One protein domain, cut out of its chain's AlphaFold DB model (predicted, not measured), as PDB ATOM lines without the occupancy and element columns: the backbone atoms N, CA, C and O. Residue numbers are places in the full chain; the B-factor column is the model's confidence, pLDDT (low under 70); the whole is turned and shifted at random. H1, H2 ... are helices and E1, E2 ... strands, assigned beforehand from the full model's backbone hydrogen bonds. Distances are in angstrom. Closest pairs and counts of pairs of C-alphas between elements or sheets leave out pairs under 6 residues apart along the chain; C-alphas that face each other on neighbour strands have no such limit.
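Overview. This is residues 43 to 149 of the 301 residues of an uncharacterized protein of Caldibacillus debilis GB1 (UniProt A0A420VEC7). A small body, made of a two-stranded ribbon, E1 and E4, with the helices H1, H2 and H3 to one side of it, has a long arm at one end: the hairpin E2 and E3 with its loop, residues 83 to 94. H1 and H2 lie near E4, H3 is at the body's other end, and E3 runs on into E4, leading the arm back to the body. The printed part has 107 residues, with three named helices and four named strands in the order H1 E1 E2 E3 E4 H2 H3; both sheets, E1 - E4 and E2 - E3, are antiparallel. The class is mixed, helices and strands, with under half of the residues in named elements; the whole is loose, with a radius of gyration of the C-alphas of 17.8 A and spans of 63 by 28 by 18 A.

Along the chain. H1, residues 46 to 58, begins at C-alpha (11.021, -50.155, 1.613) and is 18.6 A long. E1 is residues 63 to 68, 13.9 A; E2 is residues 80 to 82; E3 is residues 95 to 100; E4 is residues 103 to 108, 16.1 A. H2 is residues 123 to 128, and H3, residues 131 to 141, 15.3 A long, ends at C-alpha (4.746, -40.095, 16.800).

Arrangement. E1 and E4 are antiparallel, with N 66 and O 105 2.8 A apart. The hairpin E2 and E3 has N 96 and O 81 at 2.8 A. E3 runs on into E4 at 40 degrees. The closest C-alphas of E4 and H2, Gly 105 and Ile 123, are 4.8 A apart. H1, with residues 48 to 52 alone, only just touches H3, with 3 pairs of C-alphas within 8 A, the closest Met 48 and Leu 135 at 7.1 A. In H1, H2 and H3 every O i to N i+4 pair is within hydrogen-bond range.

Size, cuts and confidence. The C-alphas farthest apart, Pro 88 and Asp 143, are 63.5 A apart. The printed part has no cut. The links E1 to E2, E2 to E3 and E4 to H2 are long. No printed residue is under 70 in pLDDT.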
ATOM      1  N   PHE A  43      11.185 -48.496   8.448       94.38
ATOM      2  CA  PHE A  43      10.144 -49.446   8.048       94.38
ATOM      3  C   PHE A  43      10.729 -50.660   7.324       94.38
ATOM      4  O   PHE A  43      11.609 -50.534   6.473       94.38
ATOM      5  N   GLU A  44      10.158 -51.833   7.610       92.38
ATOM      6  CA  GLU A  44      10.487 -53.102   6.944       92.38
ATOM      7  C   GLU A  44      10.117 -53.094   5.452       92.38
ATOM      8  O   GLU A  44      10.809 -53.679   4.623       92.38
ATOM      9  N   LEU A  45       9.017 -52.421   5.097       92.75
ATOM     10  CA  LEU A  45       8.588 -52.259   3.712       92.75
ATOM     11  C   LEU A  45       9.264 -51.026   3.113       92.75
ATOM     12  O   LEU A  45       8.857 -49.902   3.401       92.75
ATOM     13  N   HIS A  46      10.245 -51.238   2.233       90.88
ATOM     14  CA  HIS A  46      11.021 -50.155   1.613       90.88
ATOM     15  C   HIS A  46      10.156 -49.067   0.963       90.88
ATOM     16  O   HIS A  46      10.433 -47.886   1.145       90.88
ATOM     17  N   VAL A  47       9.042 -49.437   0.323       92.62
ATOM     18  CA  VAL A  47       8.102 -48.461  -0.257       92.62
ATOM     19  C   VAL A  47       7.547 -47.468   0.765       92.62
ATOM     20  O   VAL A  47       7.278 -46.333   0.407       92.62
ATOM     21  N   MET A  48       7.394 -47.840   2.038       95.50
ATOM     22  CA  MET A  48       6.935 -46.901   3.068       95.50
ATOM     23  C   MET A  48       7.982 -45.820   3.343       95.50
ATOM     24  O   MET A  48       7.626 -44.653   3.491       95.50
ATOM     25  N   ASN A  49       9.261 -46.200   3.354       94.81
ATOM     26  CA  ASN A  49      10.370 -45.265   3.516       94.81
ATOM     27  C   ASN A  49      10.441 -44.296   2.328       94.81
ATOM     28  O   ASN A  49      10.542 -43.089   2.534       94.81
ATOM     29  N   GLU A  50      10.310 -44.813   1.101       92.94
ATOM     30  CA  GLU A  50      10.265 -44.009  -0.131       92.94
ATOM     31  C   GLU A  50       9.069 -43.036  -0.126       92.94
ATOM     32  O   GLU A  50       9.203 -41.850  -0.441       92.94
ATOM     33  N   ILE A  51       7.886 -43.514   0.287       95.00
ATOM     34  CA  ILE A  51       6.679 -42.687   0.415       95.00
ATOM     35  C   ILE A  51       6.906 -41.563   1.428       95.00
ATOM     36  O   ILE A  51       6.573 -40.416   1.127       95.00
ATOM     37  N   LEU A  52       7.474 -41.855   2.603       94.88
ATOM     38  CA  LEU A  52       7.748 -40.831   3.612       94.88
ATOM     39  C   LEU A  52       8.810 -39.840   3.164       94.88
ATOM     40  O   LEU A  52       8.597 -38.648   3.351       94.88
ATOM     41  N   ALA A  53       9.899 -40.287   2.538       93.62
ATOM     42  CA  ALA A  53      10.929 -39.390   2.017       93.62
ATOM     43  C   ALA A  53      10.311 -38.358   1.064       93.62
ATOM     44  O   ALA A  53      10.486 -37.149   1.225       93.62
ATOM     45  N   LYS A  54       9.470 -38.832   0.141       92.81
ATOM     46  CA  LYS A  54       8.744 -37.964  -0.787       92.81
ATOM     47  C   LYS A  54       7.686 -37.094  -0.098       92.81
ATOM     48  O   LYS A  54       7.446 -35.961  -0.517       92.81
ATOM     49  N   ALA A  55       7.037 -37.595   0.953       92.56
ATOM     50  CA  ALA A  55       6.073 -36.818   1.729       92.56
ATOM     51  C   ALA A  55       6.753 -35.699   2.536       92.56
ATOM     52  O   ALA A  55       6.198 -34.610   2.636       92.56
ATOM     53  N   VAL A  56       7.961 -35.940   3.058       91.44
ATOM     54  CA  VAL A  56       8.800 -34.933   3.726       91.44
ATOM     55  C   VAL A  56       9.209 -33.847   2.735       91.44
ATOM     56  O   VAL A  56       9.062 -32.667   3.037       91.44
ATOM     57  N   GLU A  57       9.654 -34.230   1.537       89.25
ATOM     58  CA  GLU A  57      10.044 -33.282   0.485       89.25
ATOM     59  C   GLU A  57       8.865 -32.403   0.034       89.25
ATOM     60  O   GLU A  57       8.965 -31.181  -0.036       89.25
ATOM     61  N   THR A  58       7.717 -33.019  -0.255       88.50
ATOM     62  CA  THR A  58       6.534 -32.301  -0.764       88.50
ATOM     63  C   THR A  58       5.708 -31.626   0.336       88.50
ATOM     64  O   THR A  58       4.838 -30.783   0.056       88.50
ATOM     65  N   GLY A  59       5.945 -32.004   1.593       89.44
ATOM     66  CA  GLY A  59       5.159 -31.592   2.748       89.44
ATOM     67  C   GLY A  59       3.758 -32.203   2.809       89.44
ATOM     68  O   GLY A  59       2.905 -31.702   3.544       89.44
ATOM     69  N   ARG A  60       3.472 -33.216   1.981       90.62
ATOM     70  CA  ARG A  60       2.142 -33.814   1.836       90.62
ATOM     71  C   ARG A  60       2.224 -35.322   1.672       90.62
ATOM     72  O   ARG A  60       2.990 -35.811   0.853       90.62
ATOM     73  N   LEU A  61       1.357 -36.038   2.378       92.31
ATOM     74  CA  LEU A  61       1.060 -37.437   2.121       92.31
ATOM     75  C   LEU A  61      -0.272 -37.525   1.373       92.31
ATOM     76  O   LEU A  61      -1.344 -37.320   1.945       92.31
ATOM     77  N   THR A  62      -0.194 -37.824   0.079       92.25
ATOM     78  CA  THR A  62      -1.363 -38.031  -0.784       92.25
ATOM     79  C   THR A  62      -1.426 -39.480  -1.231       92.25
ATOM     80  O   THR A  62      -0.399 -40.134  -1.415       92.25
ATOM     81  N   TRP A  63      -2.630 -40.002  -1.437       92.56
ATOM     82  CA  TRP A  63      -2.812 -41.275  -2.123       92.56
ATOM     83  C   TRP A  63      -4.099 -41.272  -2.918       92.56
ATOM     84  O   TRP A  63      -5.052 -40.549  -2.636       92.56
ATOM     85  N   ARG A  64      -4.130 -42.120  -3.940       91.75
ATOM     86  CA  ARG A  64      -5.321 -42.312  -4.755       91.75
ATOM     87  C   ARG A  64      -5.466 -43.751  -5.190       91.75
ATOM     88  O   ARG A  64      -4.483 -44.448  -5.456       91.75
ATOM     89  N   LEU A  65      -6.718 -44.173  -5.318       92.00
ATOM     90  CA  LEU A  65      -7.041 -45.447  -5.939       92.00
ATOM     91  C   LEU A  65      -6.684 -45.384  -7.423       92.00
ATOM     92  O   LEU A  65      -7.044 -44.446  -8.136       92.00
ATOM     93  N   LYS A  66      -5.980 -46.406  -7.900       93.06
ATOM     94  CA  LYS A  66      -5.508 -46.490  -9.277       93.06
ATOM     95  C   LYS A  66      -5.592 -47.904  -9.804       93.06
ATOM     96  O   LYS A  66      -5.404 -48.877  -9.088       93.06
ATOM     97  N   GLN A  67      -5.839 -48.022 -11.098       93.62
ATOM     98  CA  GLN A  67      -5.757 -49.300 -11.788       93.62
ATOM     99  C   GLN A  67      -4.297 -49.669 -12.066       93.62
ATOM    100  O   GLN A  67      -3.612 -48.968 -12.816       93.62
ATOM    101  N   ILE A  68      -3.844 -50.791 -11.506       94.62
ATOM    102  CA  ILE A  68      -2.480 -51.313 -11.673       94.62
ATOM    103  C   ILE A  68      -2.485 -52.640 -12.434       94.62
ATOM    104  O   ILE A  68      -3.470 -53.377 -12.418       94.62
ATOM    105  N   ARG A  69      -1.386 -52.954 -13.122       93.56
ATOM    106  CA  ARG A  69      -1.225 -54.216 -13.870       93.56
ATOM    107  C   ARG A  69      -0.527 -55.305 -13.068       93.56
ATOM    108  O   ARG A  69      -0.710 -56.478 -13.368       93.56
ATOM    109  N   SER A  70       0.281 -54.930 -12.089       94.06
ATOM    110  CA  SER A  70       1.014 -55.860 -11.237       94.06
ATOM    111  C   SER A  70       1.263 -55.236  -9.875       94.06
ATOM    112  O   SER A  70       1.367 -54.016  -9.777       94.06
ATOM    113  N   CYS A  71       1.384 -56.075  -8.853       93.62
ATOM    114  CA  CYS A  71       1.813 -55.677  -7.522       93.62
ATOM    115  C   CYS A  71       3.238 -56.200  -7.285       93.62
ATOM    116  O   CYS A  71       3.462 -57.386  -7.513       93.62
ATOM    117  N   PRO A  72       4.188 -55.376  -6.817       91.00
ATOM    118  CA  PRO A  72       5.517 -55.866  -6.452       91.00
ATOM    119  C   PRO A  72       5.523 -56.698  -5.154       91.00
ATOM    120  O   PRO A  72       6.479 -57.425  -4.912       91.00
ATOM    121  N   TYR A  73       4.453 -56.631  -4.353       92.81
ATOM    122  CA  TYR A  73       4.357 -57.251  -3.021       92.81
ATOM    123  C   TYR A  73       3.495 -58.519  -2.959       92.81
ATOM    124  O   TYR A  73       3.364 -59.122  -1.899       92.81
ATOM    125  N   CYS A  74       2.868 -58.929  -4.063       92.62
ATOM    126  CA  CYS A  74       2.121 -60.185  -4.114       92.62
ATOM    127  C   CYS A  74       2.149 -60.802  -5.512       92.62
ATOM    128  O   CYS A  74       2.610 -60.188  -6.472       92.62
ATOM    129  N   ASP A  75       1.578 -61.997  -5.655       90.69
ATOM    130  CA  ASP A  75       1.592 -62.757  -6.911       90.69
ATOM    131  C   ASP A  75       0.711 -62.178  -8.030       90.69
ATOM    132  O   ASP A  75       0.614 -62.754  -9.119       90.69
ATOM    133  N   LYS A  76       0.080 -61.018  -7.812       88.38
ATOM    134  CA  LYS A  76      -0.691 -60.323  -8.847       88.38
ATOM    135  C   LYS A  76       0.242 -59.822  -9.939       88.38
ATOM    136  O   LYS A  76       0.820 -58.739  -9.857       88.38
ATOM    137  N   LYS A  77       0.349 -60.611 -11.002       89.12
ATOM    138  CA  LYS A  77       1.120 -60.296 -12.204       89.12
ATOM    139  C   LYS A  77       0.217 -59.776 -13.319       89.12
ATOM    140  O   LYS A  77      -1.006 -59.959 -13.318       89.12
ATOM    141  N   ARG A  78       0.861 -59.134 -14.295       86.06
ATOM    142  CA  ARG A  78       0.231 -58.636 -15.519       86.06
ATOM    143  C   ARG A  78      -0.429 -59.796 -16.258       86.06
ATOM    144  O   ARG A  78       0.261 -60.657 -16.793       86.06
ATOM    145  N   THR A  79      -1.755 -59.780 -16.306       91.69
ATOM    146  CA  THR A  79      -2.562 -60.743 -17.061       91.69
ATOM    147  C   THR A  79      -3.449 -60.023 -18.077       91.69
ATOM    148  O   THR A  79      -3.538 -58.791 -18.093       91.69
ATOM    149  N   TYR A  80      -4.072 -60.788 -18.963       94.88
ATOM    150  CA  TYR A  80      -4.933 -60.298 -20.030       94.88
ATOM    151  C   TYR A  80      -6.247 -61.062 -20.015       94.88
ATOM    152  O   TYR A  80      -6.295 -62.229 -19.633       94.88
ATOM    153  N   HIS A  81      -7.319 -60.410 -20.454       94.19
ATOM    154  CA  HIS A  81      -8.571 -61.119 -20.680       94.19
ATOM    155  C   HIS A  81      -8.379 -62.177 -21.765       94.19
ATOM    156  O   HIS A  81      -7.670 -61.949 -22.740       94.19
ATOM    157  N   THR A  82      -9.046 -63.314 -21.634       96.81
ATOM    158  CA  THR A  82      -9.060 -64.334 -22.682       96.81
ATOM    159  C   THR A  82     -10.164 -64.043 -23.695       96.81
ATOM    160  O   THR A  82     -11.230 -63.528 -23.341       96.81
ATOM    161  N   TYR A  83      -9.956 -64.392 -24.963       95.88
ATOM    162  CA  TYR A  83     -11.023 -64.318 -25.959       95.88
ATOM    163  C   TYR A  83     -12.155 -65.298 -25.617       95.88
ATOM    164  O   TYR A  83     -11.925 -66.487 -25.403       95.88
ATOM    165  N   THR A  84     -13.399 -64.811 -25.578       95.75
ATOM    166  CA  THR A  84     -14.581 -65.627 -25.234       95.75
ATOM    167  C   THR A  84     -15.100 -66.468 -26.402       95.75
ATOM    168  O   THR A  84     -15.824 -67.441 -26.186       95.75
ATOM    169  N   ARG A  85     -14.716 -66.116 -27.635       95.25
ATOM    170  CA  ARG A  85     -15.085 -66.784 -28.888       95.25
ATOM    171  C   ARG A  85     -13.876 -66.873 -29.815       95.25
ATOM    172  O   ARG A  85     -13.030 -65.979 -29.791       95.25
ATOM    173  N   SER A  86     -13.833 -67.907 -30.646       95.19
ATOM    174  CA  SER A  86     -12.835 -68.031 -31.710       95.19
ATOM    175  C   SER A  86     -13.206 -67.137 -32.897       95.19
ATOM    176  O   SER A  86     -14.386 -66.960 -33.203       95.19
ATOM    177  N   THR A  87     -12.204 -66.570 -33.559       94.69
ATOM    178  CA  THR A  87     -12.319 -65.843 -34.833       94.69
ATOM    179  C   THR A  87     -11.191 -66.302 -35.768       94.69
ATOM    180  O   THR A  87     -10.313 -67.039 -35.321       94.69
ATOM    181  N   PRO A  88     -11.148 -65.877 -37.044       97.00
ATOM    182  CA  PRO A  88     -10.038 -66.231 -37.936       97.00
ATOM    183  C   PRO A  88      -8.642 -65.815 -37.439       97.00
ATOM    184  O   PRO A  88      -7.651 -66.349 -37.921       97.00
ATOM    185  N   TYR A  89      -8.548 -64.879 -36.486       95.25
ATOM    186  CA  TYR A  89      -7.278 -64.314 -36.016       95.25
ATOM    187  C   TYR A  89      -6.871 -64.767 -34.606       95.25
ATOM    188  O   TYR A  89      -5.772 -64.438 -34.168       95.25
ATOM    189  N   HIS A  90      -7.744 -65.465 -33.872       93.94
ATOM    190  CA  HIS A  90      -7.462 -65.944 -32.513       93.94
ATOM    191  C   HIS A  90      -8.436 -67.050 -32.079       93.94
ATOM    192  O   HIS A  90      -9.597 -67.086 -32.498       93.94
ATOM    193  N   SER A  91      -8.017 -67.897 -31.144       96.25
ATOM    194  CA  SER A  91      -8.853 -68.953 -30.569       96.25
ATOM    195  C   SER A  91      -9.541 -68.500 -29.284       96.25
ATOM    196  O   SER A  91      -9.087 -67.594 -28.581       96.25
ATOM    197  N   LYS A  92     -10.669 -69.135 -28.945       96.06
ATOM    198  CA  LYS A  92     -11.262 -69.017 -27.608       96.06
ATOM    199  C   LYS A  92     -10.256 -69.519 -26.567       96.06
ATOM    200  O   LYS A  92      -9.753 -70.627 -26.697       96.06
ATOM    201  N   GLY A  93     -10.026 -68.730 -25.521       95.25
ATOM    202  CA  GLY A  93      -9.054 -69.032 -24.463       95.25
ATOM    203  C   GLY A  93      -7.694 -68.354 -24.646       95.25
ATOM    204  O   GLY A  93      -7.010 -68.141 -23.649       95.25
ATOM    205  N   ASP A  94      -7.346 -67.921 -25.862       95.50
ATOM    206  CA  ASP A  94      -6.105 -67.179 -26.098       95.50
ATOM    207  C   ASP A  94      -6.117 -65.841 -25.344       95.50
ATOM    208  O   ASP A  94      -7.165 -65.196 -25.195       95.50
ATOM    209  N   LEU A  95      -4.943 -65.402 -24.884       96.19
ATOM    210  CA  LEU A  95      -4.776 -64.108 -24.224       96.19
ATOM    211  C   LEU A  95      -4.996 -62.964 -25.221       96.19
ATOM    212  O   LEU A  95      -4.355 -62.879 -26.266       96.19
ATOM    213  N   ASN A  96      -5.869 -62.029 -24.861       95.62
ATOM    214  CA  ASN A  96      -6.119 -60.818 -25.625       95.62
ATOM    215  C   ASN A  96      -5.176 -59.701 -25.163       95.62
ATOM    216  O   ASN A  96      -5.499 -58.929 -24.257       95.62
ATOM    217  N   TYR A  97      -4.022 -59.573 -25.821       93.00
ATOM    218  CA  TYR A  97      -3.011 -58.560 -25.492       93.00
ATOM    219  C   TYR A  97      -3.503 -57.107 -25.615       93.00
ATOM    220  O   TYR A  97      -2.937 -56.209 -24.990       93.00
ATOM    221  N   ASN A  98      -4.604 -56.876 -26.338       92.81
ATOM    222  CA  ASN A  98      -5.249 -55.565 -26.446       92.81
ATOM    223  C   ASN A  98      -6.152 -55.244 -25.243       92.81
ATOM    224  O   ASN A  98      -6.565 -54.097 -25.064       92.81
ATOM    225  N   ARG A  99      -6.470 -56.238 -24.403       92.62
ATOM    226  CA  ARG A  99      -7.324 -56.098 -23.216       92.62
ATOM    227  C   ARG A  99      -6.582 -56.583 -21.964       92.62
ATOM    228  O   ARG A  99      -6.876 -57.667 -21.457       92.62
ATOM    229  N   PRO A 100      -5.612 -55.799 -21.461       92.81
ATOM    230  CA  PRO A 100      -4.958 -56.100 -20.193       92.81
ATOM    231  C   PRO A 100      -5.967 -56.061 -19.046       92.81
ATOM    232  O   PRO A 100      -6.856 -55.208 -19.020       92.81
ATOM    233  N   TYR A 101      -5.794 -56.972 -18.098       91.94
ATOM    234  CA  TYR A 101      -6.525 -56.956 -16.841       91.94
ATOM    235  C   TYR A 101      -5.908 -55.907 -15.913       91.94
ATOM    236  O   TYR A 101      -4.683 -55.742 -15.873       91.94
ATOM    237  N   TYR A 102      -6.751 -55.203 -15.164       92.88
ATOM    238  CA  TYR A 102      -6.317 -54.230 -14.169       92.88
ATOM    239  C   TYR A 102      -6.876 -54.603 -12.804       92.88
ATOM    240  O   TYR A 102      -8.034 -54.991 -12.679       92.88
ATOM    241  N   TYR A 103      -6.048 -54.432 -11.784       91.81
ATOM    242  CA  TYR A 103      -6.411 -54.618 -10.389       91.81
ATOM    243  C   TYR A 103      -6.574 -53.262  -9.710       91.81
ATOM    244  O   TYR A 103      -5.984 -52.265 -10.137       91.81
ATOM    245  N   GLY A 104      -7.333 -53.238  -8.617       93.94
ATOM    246  CA  GLY A 104      -7.326 -52.107  -7.702       93.94
ATOM    247  C   GLY A 104      -5.965 -51.986  -7.018       93.94
ATOM    248  O   GLY A 104      -5.501 -52.913  -6.346       93.94
ATOM    249  N   GLY A 105      -5.326 -50.843  -7.199       94.12
ATOM    250  CA  GLY A 105      -4.088 -50.455  -6.551       94.12
ATOM    251  C   GLY A 105      -4.174 -49.069  -5.949       94.12
ATOM    252  O   GLY A 105      -5.193 -48.385  -6.051       94.12
ATOM    253  N   ILE A 106      -3.091 -48.695  -5.291       93.56
ATOM    254  CA  ILE A 106      -2.909 -47.404  -4.651       93.56
ATOM    255  C   ILE A 106      -1.604 -46.830  -5.174       93.56
ATOM    256  O   ILE A 106      -0.637 -47.558  -5.416       93.56
ATOM    257  N   ALA A 107      -1.620 -45.528  -5.395       93.81
ATOM    258  CA  ALA A 107      -0.431 -44.771  -5.697       93.81
ATOM    259  C   ALA A 107      -0.348 -43.587  -4.739       93.81
ATOM    260  O   ALA A 107      -1.333 -42.866  -4.555       93.81
ATOM    261  N   PHE A 108       0.814 -43.435  -4.130       93.62
ATOM    262  CA  PHE A 108       1.152 -42.453  -3.124       93.62
ATOM    263  C   PHE A 108       1.957 -41.319  -3.753       93.62
ATOM    264  O   PHE A 108       2.762 -41.533  -4.662       93.62
ATOM    265  N   ASN A 109       1.745 -40.100  -3.258       91.81
ATOM    266  CA  ASN A 109       2.497 -38.907  -3.643       91.81
ATOM    267  C   ASN A 109       2.635 -38.762  -5.165       91.81
ATOM    268  O   ASN A 109       3.723 -38.496  -5.686       91.81
ATOM    269  N   GLU A 110       1.553 -39.018  -5.908       86.69
ATOM    270  CA  GLU A 110       1.611 -38.965  -7.366       86.69
ATOM    271  C   GLU A 110       1.939 -37.546  -7.835       86.69
ATOM    272  O   GLU A 110       1.329 -36.568  -7.405       86.69
ATOM    273  N   GLY A 111       2.928 -37.451  -8.726       83.00
ATOM    274  CA  GLY A 111       3.290 -36.193  -9.368       83.00
ATOM    275  C   GLY A 111       2.319 -35.821 -10.490       83.00
ATOM    276  O   GLY A 111       1.303 -36.476 -10.721       83.00
ATOM    277  N   PHE A 112       2.676 -34.784 -11.247       79.19
ATOM    278  CA  PHE A 112       1.870 -34.299 -12.371       79.19
ATOM    279  C   PHE A 112       1.696 -35.345 -13.489       79.19
ATOM    280  O   PHE A 112       0.629 -35.462 -14.090       79.19
ATOM    281  N   PHE A 113       2.736 -36.142 -13.754       80.12
ATOM    282  CA  PHE A 113       2.703 -37.202 -14.759       80.12
ATOM    283  C   PHE A 113       2.328 -38.541 -14.140       80.12
ATOM    284  O   PHE A 113       2.916 -38.976 -13.153       80.12
ATOM    285  N   THR A 114       1.365 -39.227 -14.760       81.88
ATOM    286  CA  THR A 114       0.812 -40.463 -14.209       81.88
ATOM    287  C   THR A 114       0.797 -41.553 -15.274       81.88
ATOM    288  O   THR A 114       0.203 -41.408 -16.342       81.88
ATOM    289  N   ILE A 115       1.490 -42.660 -15.003       82.94
ATOM    290  CA  ILE A 115       1.577 -43.785 -15.940       82.94
ATOM    291  C   ILE A 115       0.431 -44.759 -15.656       82.94
ATOM    292  O   ILE A 115       0.252 -45.227 -14.528       82.94
ATOM    293  N   LYS A 116      -0.366 -45.079 -16.682       84.75
ATOM    294  CA  LYS A 116      -1.485 -46.024 -16.558       84.75
ATOM    295  C   LYS A 116      -0.977 -47.439 -16.279       84.75
ATOM    296  O   LYS A 116      -0.112 -47.947 -16.989       84.75
ATOM    297  N   GLY A 117      -1.582 -48.117 -15.303       82.62
ATOM    298  CA  GLY A 117      -1.217 -49.490 -14.951       82.62
ATOM    299  C   GLY A 117      -0.015 -49.610 -14.013       82.62
ATOM    300  O   GLY A 117       0.350 -50.740 -13.692       82.62
ATOM    301  N   VAL A 118       0.568 -48.489 -13.578       83.56
ATOM    302  CA  VAL A 118       1.658 -48.426 -12.595       83.56
ATOM    303  C   VAL A 118       1.138 -47.768 -11.319       83.56
ATOM    304  O   VAL A 118       0.488 -46.720 -11.379       83.56
ATOM    305  N   GLY A 119       1.415 -48.395 -10.184       87.38
ATOM    306  CA  GLY A 119       1.166 -47.881  -8.840       87.38
ATOM    307  C   GLY A 119       2.078 -48.605  -7.855       87.38
ATOM    308  O   GLY A 119       2.751 -49.562  -8.244       87.38
ATOM    309  N   ASP A 120       2.087 -48.152  -6.610       90.81
ATOM    310  CA  ASP A 120       3.078 -48.594  -5.625       90.81
ATOM    311  C   ASP A 120       2.732 -49.973  -5.062       90.81
ATOM    312  O   ASP A 120       3.596 -50.832  -4.886       90.81
ATOM    313  N   MET A 121       1.440 -50.230  -4.834       94.94
ATOM    314  CA  MET A 121       0.964 -51.522  -4.342       94.94
ATOM    315  C   MET A 121      -0.505 -51.782  -4.671       94.94
ATOM    316  O   MET A 121      -1.274 -50.871  -4.983       94.94
ATOM    317  N   CYS A 122      -0.924 -53.049  -4.599       95.38
ATOM    318  CA  CYS A 122      -2.344 -53.381  -4.690       95.38
ATOM    319  C   CYS A 122      -3.088 -53.033  -3.391       95.38
ATOM    320  O   CYS A 122      -2.497 -53.034  -2.311       95.38
ATOM    321  N   ILE A 123      -4.400 -52.784  -3.491       94.88
ATOM    322  CA  ILE A 123      -5.241 -52.415  -2.335       94.88
ATOM    323  C   ILE A 123      -5.190 -53.484  -1.237       94.88
ATOM    324  O   ILE A 123      -5.172 -53.158  -0.055       94.88
ATOM    325  N   GLU A 124      -5.149 -54.762  -1.615       95.62
ATOM    326  CA  GLU A 124      -5.078 -55.869  -0.656       95.62
ATOM    327  C   GLU A 124      -3.768 -55.859   0.139       95.62
ATOM    328  O   GLU A 124      -3.819 -55.980   1.356       95.62
ATOM    329  N   CYS A 125      -2.617 -55.641  -0.509       95.94
ATOM    330  CA  CYS A 125      -1.331 -55.524   0.186       95.94
ATOM    331  C   CYS A 125      -1.296 -54.294   1.097       95.94
ATOM    332  O   CYS A 125      -0.844 -54.392   2.233       95.94
ATOM    333  N   CYS A 126      -1.813 -53.154   0.628       94.94
ATOM    334  CA  CYS A 126      -1.887 -51.939   1.437       94.94
ATOM    335  C   CYS A 126      -2.675 -52.160   2.731       94.94
ATOM    336  O   CYS A 126      -2.240 -51.725   3.793       94.94
ATOM    337  N   LYS A 127      -3.811 -52.862   2.638       94.06
ATOM    338  CA  LYS A 127      -4.644 -53.212   3.794       94.06
ATOM    339  C   LYS A 127      -3.974 -54.246   4.690       94.06
ATOM    340  O   LYS A 127      -3.962 -54.070   5.898       94.06
ATOM    341  N   LEU A 128      -3.407 -55.302   4.102       95.88
ATOM    342  CA  LEU A 128      -2.733 -56.374   4.838       95.88
ATOM    343  C   LEU A 128      -1.592 -55.840   5.712       95.88
ATOM    344  O   LEU A 128      -1.403 -56.307   6.829       95.88
ATOM    345  N   HIS A 129      -0.837 -54.868   5.202       95.25
ATOM    346  CA  HIS A 129       0.302 -54.286   5.905       95.25
ATOM    347  C   HIS A 129      -0.026 -52.983   6.651       95.25
ATOM    348  O   HIS A 129       0.895 -52.369   7.192       95.25
ATOM    349  N   HIS A 130      -1.302 -52.570   6.687       93.75
ATOM    350  CA  HIS A 130      -1.768 -51.327   7.321       93.75
ATOM    351  C   HIS A 130      -0.922 -50.108   6.933       93.75
ATOM    352  O   HIS A 130      -0.455 -49.348   7.778       93.75
ATOM    353  N   VAL A 131      -0.621 -49.979   5.637       94.00
ATOM    354  CA  VAL A 131       0.405 -49.040   5.166       94.00
ATOM    355  C   VAL A 131       0.008 -47.596   5.446       94.00
ATOM    356  O   VAL A 131       0.828 -46.841   5.952       94.00
ATOM    357  N   ILE A 132      -1.238 -47.213   5.157       92.12
ATOM    358  CA  ILE A 132      -1.709 -45.834   5.358       92.12
ATOM    359  C   ILE A 132      -1.694 -45.495   6.849       92.12
ATOM    360  O   ILE A 132      -1.154 -44.465   7.238       92.12
ATOM    361  N   GLU A 133      -2.230 -46.382   7.686       91.19
ATOM    362  CA  GLU A 133      -2.329 -46.187   9.129       91.19
ATOM    363  C   GLU A 133      -0.942 -46.064   9.760       91.19
ATOM    364  O   GLU A 133      -0.672 -45.097  10.464       91.19
ATOM    365  N   ARG A 134      -0.020 -46.970   9.419       93.88
ATOM    366  CA  ARG A 134       1.355 -46.936   9.932       93.88
ATOM    367  C   ARG A 134       2.131 -45.700   9.479       93.88
ATOM    368  O   ARG A 134       2.935 -45.186  10.248       93.88
ATOM    369  N   LEU A 135       1.916 -45.228   8.246       93.38
ATOM    370  CA  LEU A 135       2.514 -43.979   7.766       93.38
ATOM    371  C   LEU A 135       1.995 -42.783   8.575       93.38
ATOM    372  O   LEU A 135       2.784 -41.941   8.995       93.38
ATOM    373  N   VAL A 136       0.684 -42.725   8.819       90.62
ATOM    374  CA  VAL A 136       0.061 -41.655   9.608       90.62
ATOM    375  C   VAL A 136       0.526 -41.690  11.062       90.62
ATOM    376  O   VAL A 136       0.918 -40.648  11.582       90.62
ATOM    377  N   ASP A 137       0.502 -42.855  11.709       90.06
ATOM    378  CA  ASP A 137       0.939 -43.008  13.099       90.06
ATOM    379  C   ASP A 137       2.398 -42.564  13.253       90.06
ATOM    380  O   ASP A 137       2.718 -41.781  14.139       90.06
ATOM    381  N   TYR A 138       3.270 -42.944  12.317       93.56
ATOM    382  CA  TYR A 138       4.667 -42.519  12.347       93.56
ATOM    383  C   TYR A 138       4.842 -41.007  12.196       93.56
ATOM    384  O   TYR A 138       5.645 -40.415  12.917       93.56
ATOM    385  N   ILE A 139       4.094 -40.378  11.278       91.12
ATOM    386  CA  ILE A 139       4.078 -38.917  11.111       91.12
ATOM    387  C   ILE A 139       3.714 -38.236  12.432       91.12
ATOM    388  O   ILE A 139       4.321 -37.228  12.788       91.12
ATOM    389  N   TRP A 140       2.754 -38.792  13.164       86.56
ATOM    390  CA  TRP A 140       2.312 -38.274  14.452       86.56
ATOM    391  C   TRP A 140       3.335 -38.486  15.566       86.56
ATOM    392  O   TRP A 140       3.705 -37.525  16.239       86.56
ATOM    393  N   ASP A 141       3.817 -39.716  15.732       91.00
ATOM    394  CA  ASP A 141       4.746 -40.095  16.800       91.00
ATOM    395  C   ASP A 141       6.075 -39.335  16.709       91.00
ATOM    396  O   ASP A 141       6.691 -39.020  17.727       91.00
ATOM    397  N   HIS A 142       6.500 -39.000  15.487       91.62
ATOM    398  CA  HIS A 142       7.745 -38.274  15.218       91.62
ATOM    399  C   HIS A 142       7.538 -36.780  14.954       91.62
ATOM    400  O   HIS A 142       8.483 -36.087  14.579       91.62
ATOM    401  N   ASP A 143       6.317 -36.280  15.145       89.19
ATOM    402  CA  ASP A 143       5.955 -34.876  14.965       89.19
ATOM    403  C   ASP A 143       6.348 -34.293  13.594       89.19
ATOM    404  O   ASP A 143       6.826 -33.160  13.469       89.19
ATOM    405  N   LEU A 144       6.174 -35.087  12.534       88.94
ATOM    406  CA  LEU A 144       6.514 -34.670  11.182       88.94
ATOM    407  C   LEU A 144       5.489 -33.650  10.680       88.94
ATOM    408  O   LEU A 144       4.279 -33.887  10.666       88.94
ATOM    409  N   LYS A 145       5.990 -32.511  10.200       90.88
ATOM    410  CA  LYS A 145       5.193 -31.436   9.600       90.88
ATOM    411  C   LYS A 145       4.739 -31.828   8.192       90.88
ATOM    412  O   LYS A 145       5.270 -31.335   7.207       90.88
ATOM    413  N   ILE A 146       3.808 -32.774   8.104       89.12
ATOM    414  CA  ILE A 146       3.270 -33.308   6.850       89.12
ATOM    415  C   ILE A 146       1.745 -33.240   6.904       89.12
ATOM    416  O   ILE A 146       1.117 -33.709   7.853       89.12
ATOM    417  N   GLU A 147       1.142 -32.664   5.866       88.25
ATOM    418  CA  GLU A 147      -0.310 -32.665   5.673       88.25
ATOM    419  C   GLU A 147      -0.750 -33.994   5.038       88.25
ATOM    420  O   GLU A 147      -0.187 -34.419   4.033       88.25
ATOM    421  N   VAL A 148      -1.772 -34.651   5.586       87.31
ATOM    422  CA  VAL A 148      -2.326 -35.906   5.046       87.31
ATOM    423  C   VAL A 148      -3.642 -35.578   4.337       87.31
ATOM    424  O   VAL A 148      -4.508 -34.944   4.932       87.31
ATOM    425  N   GLN A 149      -3.770 -35.979   3.067       78.25
ATOM    426  CA  GLN A 149      -4.827 -35.518   2.151       78.25
ATOM    427  C   GLN A 149      -6.253 -35.743   2.671       78.25
ATOM    428  O   GLN A 149      -7.040 -34.806   2.734       78.25
TER     429      GLN A 149